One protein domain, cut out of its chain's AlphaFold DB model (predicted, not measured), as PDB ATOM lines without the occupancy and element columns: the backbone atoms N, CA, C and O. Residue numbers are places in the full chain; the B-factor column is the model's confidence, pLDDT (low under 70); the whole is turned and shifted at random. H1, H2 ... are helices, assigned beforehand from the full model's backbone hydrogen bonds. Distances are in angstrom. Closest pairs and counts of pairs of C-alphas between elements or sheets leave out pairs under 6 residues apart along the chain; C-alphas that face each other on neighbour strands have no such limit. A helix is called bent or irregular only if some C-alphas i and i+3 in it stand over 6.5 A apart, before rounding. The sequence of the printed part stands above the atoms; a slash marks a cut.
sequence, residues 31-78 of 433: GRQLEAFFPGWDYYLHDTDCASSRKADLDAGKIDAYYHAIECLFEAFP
ATOM      1  N   GLY A  31     -23.933 -28.316  23.073       63.91
ATOM      2  CA  GLY A  31     -25.353 -28.681  23.044       63.91
ATOM      3  C   GLY A  31     -25.795 -29.685  21.977       63.91
ATOM      4  O   GLY A  31     -26.673 -30.495  22.249       63.91
ATOM      5  N   ARG A  32     -25.168 -29.705  20.794       75.25
ATOM      6  CA  ARG A  32     -25.656 -30.530  19.667       75.25
ATOM      7  C   ARG A  32     -25.548 -32.043  19.865       75.25
ATOM      8  O   ARG A  32     -26.321 -32.775  19.264       75.25
ATOM      9  N   GLN A  33     -24.638 -32.507  20.724       82.56
ATOM     10  CA  GLN A  33     -24.452 -33.941  21.000       82.56
ATOM     11  C   GLN A  33     -25.642 -34.592  21.719       82.56
ATOM     12  O   GLN A  33     -25.717 -35.811  21.787       82.56
ATOM     13  N   LEU A  34     -26.543 -33.784  22.287       85.69
ATOM     14  CA  LEU A  34     -27.761 -34.246  22.954       85.69
ATOM     15  C   LEU A  34     -29.006 -34.113  22.061       85.69
ATOM     16  O   LEU A  34     -30.090 -34.508  22.477       85.69
ATOM     17  N   GLU A  35     -28.869 -33.536  20.862       85.38
ATOM     18  CA  GLU A  35     -29.976 -33.353  19.910       85.38
ATOM     19  C   GLU A  35     -30.073 -34.499  18.894       85.38
ATOM     20  O   GLU A  35     -31.122 -34.679  18.285       85.38
ATOM     21  N   ALA A  36     -28.991 -35.252  18.690       88.50
ATOM     22  CA  ALA A  36     -28.939 -36.371  17.760       88.50
ATOM     23  C   ALA A  36     -27.984 -37.448  18.277       88.50
ATOM     24  O   ALA A  36     -26.891 -37.133  18.756       88.50
ATOM     25  N   PHE A  37     -28.373 -38.712  18.121       91.81
ATOM     26  CA  PHE A  37     -27.573 -39.854  18.556       91.81
ATOM     27  C   PHE A  37     -27.221 -40.762  17.379       91.81
ATOM     28  O   PHE A  37     -27.675 -40.586  16.246       91.81
ATOM     29  N   PHE A  38     -26.377 -41.762  17.632       93.12
ATOM     30  CA  PHE A  38     -26.154 -42.816  16.649       93.12
ATOM     31  C   PHE A  38     -27.462 -43.572  16.347       93.12
ATOM     32  O   PHE A  38     -28.270 -43.767  17.261       93.12
ATOM     33  N   PRO A  39     -27.667 -44.050  15.100       92.25
ATOM     34  CA  PRO A  39     -28.924 -44.673  14.682       92.25
ATOM     35  C   PRO A  39     -29.391 -45.827  15.575       92.25
ATOM     36  O   PRO A  39     -30.595 -46.029  15.719       92.25
ATOM     37  N   GLY A  40     -28.468 -46.570  16.201       90.38
ATOM     38  CA  GLY A  40     -28.816 -47.648  17.124       90.38
ATOM     39  C   GLY A  40     -29.539 -47.196  18.398       90.38
ATOM     40  O   GLY A  40     -30.223 -48.013  19.014       90.38
ATOM     41  N   TRP A  41     -29.432 -45.921  18.780       90.50
ATOM     42  CA  TRP A  41     -30.067 -45.362  19.980       90.50
ATOM     43  C   TRP A  41     -30.988 -44.175  19.727       90.50
ATOM     44  O   TRP A  41     -31.756 -43.831  20.621       90.50
ATOM     45  N   ASP A  42     -30.937 -43.563  18.544       89.81
ATOM     46  CA  ASP A  42     -31.678 -42.339  18.219       89.81
ATOM     47  C   ASP A  42     -33.177 -42.461  18.528       89.81
ATOM     48  O   ASP A  42     -33.723 -41.668  19.289       89.81
ATOM     49  N   TYR A  43     -33.813 -43.549  18.082       88.62
ATOM     50  CA  TYR A  43     -35.226 -43.823  18.370       88.62
ATOM     51  C   TYR A  43     -35.544 -43.928  19.871       88.62
ATOM     52  O   TYR A  43     -36.643 -43.585  20.295       88.62
ATOM     53  N   TYR A  44     -34.603 -44.420  20.678       86.12
ATOM     54  CA  TYR A  44     -34.813 -44.634  22.109       86.12
ATOM     55  C   TYR A  44     -34.615 -43.352  22.924       86.12
ATOM     56  O   TYR A  44     -35.315 -43.126  23.906       86.12
ATOM     57  N   LEU A  45     -33.641 -42.526  22.533       86.25
ATOM     58  CA  LEU A  45     -33.229 -41.355  23.306       86.25
ATOM     59  C   LEU A  45     -33.936 -40.069  22.888       86.25
ATOM     60  O   LEU A  45     -34.059 -39.161  23.712       86.25
ATOM     61  N   HIS A  46     -34.425 -39.985  21.648       82.44
ATOM     62  CA  HIS A  46     -35.065 -38.772  21.143       82.44
ATOM     63  C   HIS A  46     -36.350 -38.415  21.918       82.44
ATOM     64  O   HIS A  46     -36.660 -37.235  22.069       82.44
ATOM     65  N   ASP A  47     -37.064 -39.401  22.466       81.50
ATOM     66  CA  ASP A  47     -38.316 -39.180  23.209       81.50
ATOM     67  C   ASP A  47     -38.096 -38.739  24.673       81.50
ATOM     68  O   ASP A  47     -39.038 -38.601  25.448       81.50
ATOM     69  N   THR A  48     -36.842 -38.527  25.089       85.00
ATOM     70  CA  THR A  48     -36.528 -38.120  26.464       85.00
ATOM     71  C   THR A  48     -36.410 -36.598  26.598       85.00
ATOM     72  O   THR A  48     -35.633 -35.946  25.902       85.00
ATOM     73  N   ASP A  49     -37.103 -36.013  27.581       87.94
ATOM     74  CA  ASP A  49     -37.022 -34.577  27.921       87.94
ATOM     75  C   ASP A  49     -35.733 -34.184  28.693       87.94
ATOM     76  O   ASP A  49     -35.626 -33.121  29.321       87.94
ATOM     77  N   CYS A  50     -34.707 -35.040  28.650       86.75
ATOM     78  CA  CYS A  50     -33.465 -34.864  29.403       86.75
ATOM     79  C   CYS A  50     -32.655 -33.642  28.936       86.75
ATOM     80  O   CYS A  50     -32.059 -32.944  29.756       86.75
ATOM     81  N   ALA A  51     -32.644 -33.353  27.631       83.38
ATOM     82  CA  ALA A  51     -31.914 -32.215  27.067       83.38
ATOM     83  C   ALA A  51     -32.759 -30.927  27.015       83.38
ATOM     84  O   ALA A  51     -32.240 -29.828  27.229       83.38
ATOM     85  N   SER A  52     -34.065 -31.057  26.753       83.19
ATOM     86  CA  SER A  52     -34.995 -29.932  26.587       83.19
ATOM     87  C   SER A  52     -35.129 -29.112  27.874       83.19
ATOM     88  O   SER A  52     -35.062 -27.881  27.835       83.19
ATOM     89  N   SER A  53     -35.205 -29.786  29.025       81.94
ATOM     90  CA  SER A  53     -35.381 -29.164  30.345       81.94
ATOM     91  C   SER A  53     -34.237 -28.238  30.785       81.94
ATOM     92  O   SER A  53     -34.458 -27.347  31.606       81.94
ATOM     93  N   ARG A  54     -33.020 -28.396  30.238       84.19
ATOM     94  CA  ARG A  54     -31.837 -27.589  30.605       84.19
ATOM     95  C   ARG A  54     -31.110 -26.965  29.415       84.19
ATOM     96  O   ARG A  54     -29.940 -26.598  29.531       84.19
ATOM     97  N   LYS A  55     -31.799 -26.792  28.283       86.00
ATOM     98  CA  LYS A  55     -31.206 -26.269  27.042       86.00
ATOM     99  C   LYS A  55     -30.431 -24.959  27.244       86.00
ATOM    100  O   LYS A  55     -29.285 -24.863  26.826       86.00
ATOM    101  N   ALA A  56     -30.989 -24.004  27.992       86.19
ATOM    102  CA  ALA A  56     -30.325 -22.726  28.275       86.19
ATOM    103  C   ALA A  56     -28.975 -22.879  29.014       86.19
ATOM    104  O   ALA A  56     -28.019 -22.155  28.731       86.19
ATOM    105  N   ASP A  57     -28.870 -23.837  29.939       87.06
ATOM    106  CA  ASP A  57     -27.633 -24.104  30.681       87.06
ATOM    107  C   ASP A  57     -26.604 -24.873  29.840       87.06
ATOM    108  O   ASP A  57     -25.396 -24.632  29.963       87.06
ATOM    109  N   LEU A  58     -27.075 -25.765  28.962       85.81
ATOM    110  CA  LEU A  58     -26.250 -26.473  27.979       85.81
ATOM    111  C   LEU A  58     -25.675 -25.511  26.929       85.81
ATOM    112  O   LEU A  58     -24.492 -25.626  26.591       85.81
ATOM    113  N   ASP A  59     -26.465 -24.527  26.492       85.25
ATOM    114  CA  ASP A  59     -26.060 -23.470  25.557       85.25
ATOM    115  C   ASP A  59     -25.050 -22.507  26.200       85.25
ATOM    116  O   ASP A  59     -24.042 -22.142  25.590       85.25
ATOM    117  N   ALA A  60     -25.230 -22.182  27.488       86.44
ATOM    118  CA  ALA A  60     -24.209 -21.503  28.296       86.44
ATOM    119  C   ALA A  60     -22.956 -22.382  28.534       86.44
ATOM    120  O   ALA A  60     -21.890 -21.909  28.952       86.44
ATOM    121  N   GLY A  61     -23.081 -23.681  28.254       84.19
ATOM    122  CA  GLY A  61     -22.090 -24.730  28.421       84.19
ATOM    123  C   GLY A  61     -21.605 -24.886  29.858       84.19
ATOM    124  O   GLY A  61     -20.394 -25.009  30.084       84.19
ATOM    125  N   LYS A  62     -22.550 -24.864  30.803       89.44
ATOM    126  CA  LYS A  62     -22.334 -25.248  32.202       89.44
ATOM    127  C   LYS A  62     -22.110 -26.757  32.284       89.44
ATOM    128  O   LYS A  62     -22.908 -27.523  31.760       89.44
ATOM    129  N   ILE A  63     -21.031 -27.181  32.940       88.94
ATOM    130  CA  ILE A  63     -20.625 -28.597  33.003       88.94
ATOM    131  C   ILE A  63     -21.676 -29.450  33.724       88.94
ATOM    132  O   ILE A  63     -22.025 -30.518  33.234       88.94
ATOM    133  N   ASP A  64     -22.232 -28.950  34.827       91.25
ATOM    134  CA  ASP A  64     -23.202 -29.694  35.643       91.25
ATOM    135  C   ASP A  64     -24.473 -30.046  34.858       91.25
ATOM    136  O   ASP A  64     -25.056 -31.109  35.049       91.25
ATOM    137  N   ALA A  65     -24.873 -29.192  33.909       91.19
ATOM    138  CA  ALA A  65     -26.009 -29.467  33.036       91.19
ATOM    139  C   ALA A  65     -25.760 -30.674  32.115       91.19
ATOM    140  O   ALA A  65     -26.691 -31.437  31.872       91.19
ATOM    141  N   TYR A  66     -24.520 -30.888  31.652       89.69
ATOM    142  CA  TYR A  66     -24.171 -32.078  30.867       89.69
ATOM    143  C   TYR A  66     -24.247 -33.342  31.718       89.69
ATOM    144  O   TYR A  66     -24.853 -34.315  31.282       89.69
ATOM    145  N   TYR A  67     -23.668 -33.338  32.922       91.69
ATOM    146  CA  TYR A  67     -23.694 -34.525  33.782       91.69
ATOM    147  C   TYR A  67     -25.115 -34.911  34.181       91.69
ATOM    148  O   TYR A  67     -25.472 -36.076  34.057       91.69
ATOM    149  N   HIS A  68     -25.962 -33.942  34.525       92.50
ATOM    150  CA  HIS A  68     -27.369 -34.223  34.807       92.50
ATOM    151  C   HIS A  68     -28.149 -34.739  33.593       92.50
ATOM    152  O   HIS A  68     -28.992 -35.620  33.744       92.50
ATOM    153  N   ALA A  69     -27.885 -34.222  32.389       91.56
ATOM    154  CA  ALA A  69     -28.502 -34.756  31.176       91.56
ATOM    155  C   ALA A  69     -28.057 -36.207  30.923       91.56
ATOM    156  O   ALA A  69     -28.885 -37.054  30.600       91.56
ATOM    157  N   ILE A  70     -26.771 -36.512  31.128       92.94
ATOM    158  CA  ILE A  70     -26.223 -37.872  31.017       92.94
ATOM    159  C   ILE A  70     -26.851 -38.809  32.060       92.94
ATOM    160  O   ILE A  70     -27.228 -39.924  31.713       92.94
ATOM    161  N   GLU A  71     -26.995 -38.369  33.313       94.25
ATOM    162  CA  GLU A  71     -27.663 -39.128  34.383       94.25
ATOM    163  C   GLU A  71     -29.118 -39.441  34.023       94.25
ATOM    164  O   GLU A  71     -29.517 -40.602  34.068       94.25
ATOM    165  N   CYS A  72     -29.875 -38.438  33.570       93.75
ATOM    166  CA  CYS A  72     -31.255 -38.606  33.108       93.75
ATOM    167  C   CYS A  72     -31.356 -39.627  31.960       93.75
ATOM    168  O   CYS A  72     -32.200 -40.524  31.987       93.75
ATOM    169  N   LEU A  73     -30.448 -39.556  30.978       93.06
ATOM    170  CA  LEU A  73     -30.387 -40.537  29.891       93.06
ATOM    171  C   LEU A  73     -30.050 -41.941  30.417       93.06
ATOM    172  O   LEU A  73     -30.630 -42.924  29.957       93.06
ATOM    173  N   PHE A  74     -29.147 -42.065  31.393       94.12
ATOM    174  CA  PHE A  74     -28.835 -43.358  32.006       94.12
ATOM    175  C   PHE A  74     -29.990 -43.944  32.807       94.12
ATOM    176  O   PHE A  74     -30.153 -45.164  32.797       94.12
ATOM    177  N   GLU A  75     -30.796 -43.128  33.475       93.88
ATOM    178  CA  GLU A  75     -32.006 -43.594  34.158       93.88
ATOM    179  C   GLU A  75     -33.037 -44.149  33.169       93.88
ATOM    180  O   GLU A  75     -33.687 -45.152  33.462       93.88
ATOM    181  N   ALA A  76     -33.122 -43.568  31.967       91.25
ATOM    182  CA  ALA A  76     -33.989 -44.074  30.908       91.25
ATOM    183  C   ALA A  76     -33.520 -45.425  30.333       91.25
ATOM    184  O   ALA A  76     -34.333 -46.167  29.783       91.25
ATOM    185  N   PHE A  77     -32.236 -45.783  30.437       92.69
ATOM    186  CA  PHE A  77     -31.720 -47.043  29.894       92.69
ATOM    187  C   PHE A  77     -31.953 -48.243  30.824       92.69
ATOM    188  O   PHE A  77     -31.551 -48.213  31.988       92.69
ATOM    189  N   PRO A  78     -32.470 -49.376  30.311       93.62
ATOM    190  CA  PRO A  78     -32.462 -50.622  31.066       93.62
ATOM    191  C   PRO A  78     -31.028 -51.154  31.220       93.62
ATOM    192  O   PRO A  78     -30.176 -50.972  30.346       93.62
TER     193      PRO A  78
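This is residues 31 to 78 of the 433 residues of the protein "Putative unnamed protein product" of Rosellinia necatrix (UniProt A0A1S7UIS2). One longer helix, H3, runs along the domain's length, with the short helix H2 folded back on its beginning and the short helix H1 crosswise near its other end. Unnamed residues 31 to 38 lead from beside H2 to H1. The printed part has 48 residues with three named helices, in the order H1, H2, H3, and no named strand: the class is all helix. It is compact, with a radius of gyration of the C-alphas of 10.3 A, and only just elongated, spanning 29 by 19 by 14 A.

H3, residues 63 to 76, measures 20.6 A from C-alpha 63 at (-20.625, -28.597, 33.003) to C-alpha 76 at (-33.989, -44.074, 30.908). H2 is residues 52 to 59, 11.1 A, and H1 residues 39 to 45, 10.2 A, from C-alpha 39 at (-28.924, -44.673, 14.682). Both are irregular: C-alphas 53 and 56 are 8.4 A apart, C-alphas 40 and 43 7.6 A.

H3 touches H2 with residues 65 to 69 alone; the closest C-alphas, of Leu 58 and Ala 65, are 5.9 A apart. They form a helical hairpin, opposite ways at a shallow tilt of 26 degrees. H1 and H3 are close but not clearly touching, about perpendicular at 88 degrees; their closest C-alphas, of Leu 45 and Leu 73, are 7.2 A apart. H1 and H2 are apart. Every O i to N i+4 pair is within hydrogen-bond range in H3, 2 of 4 in H2 and 1 of 3 in H1, where 2 of 4 O i to N i+3 pairs are.

The C-alphas farthest apart, of Ala 60 and Pro 78, are 30.4 A apart. The printed part has no cut; the link from H2 to H3 is tight, that from H1 to H2 short. Residues 38 to 43, of which 39 to 43 belong to H1, stand free. Mean pLDDT of the printed part is 87.8; residue 31 is under 70.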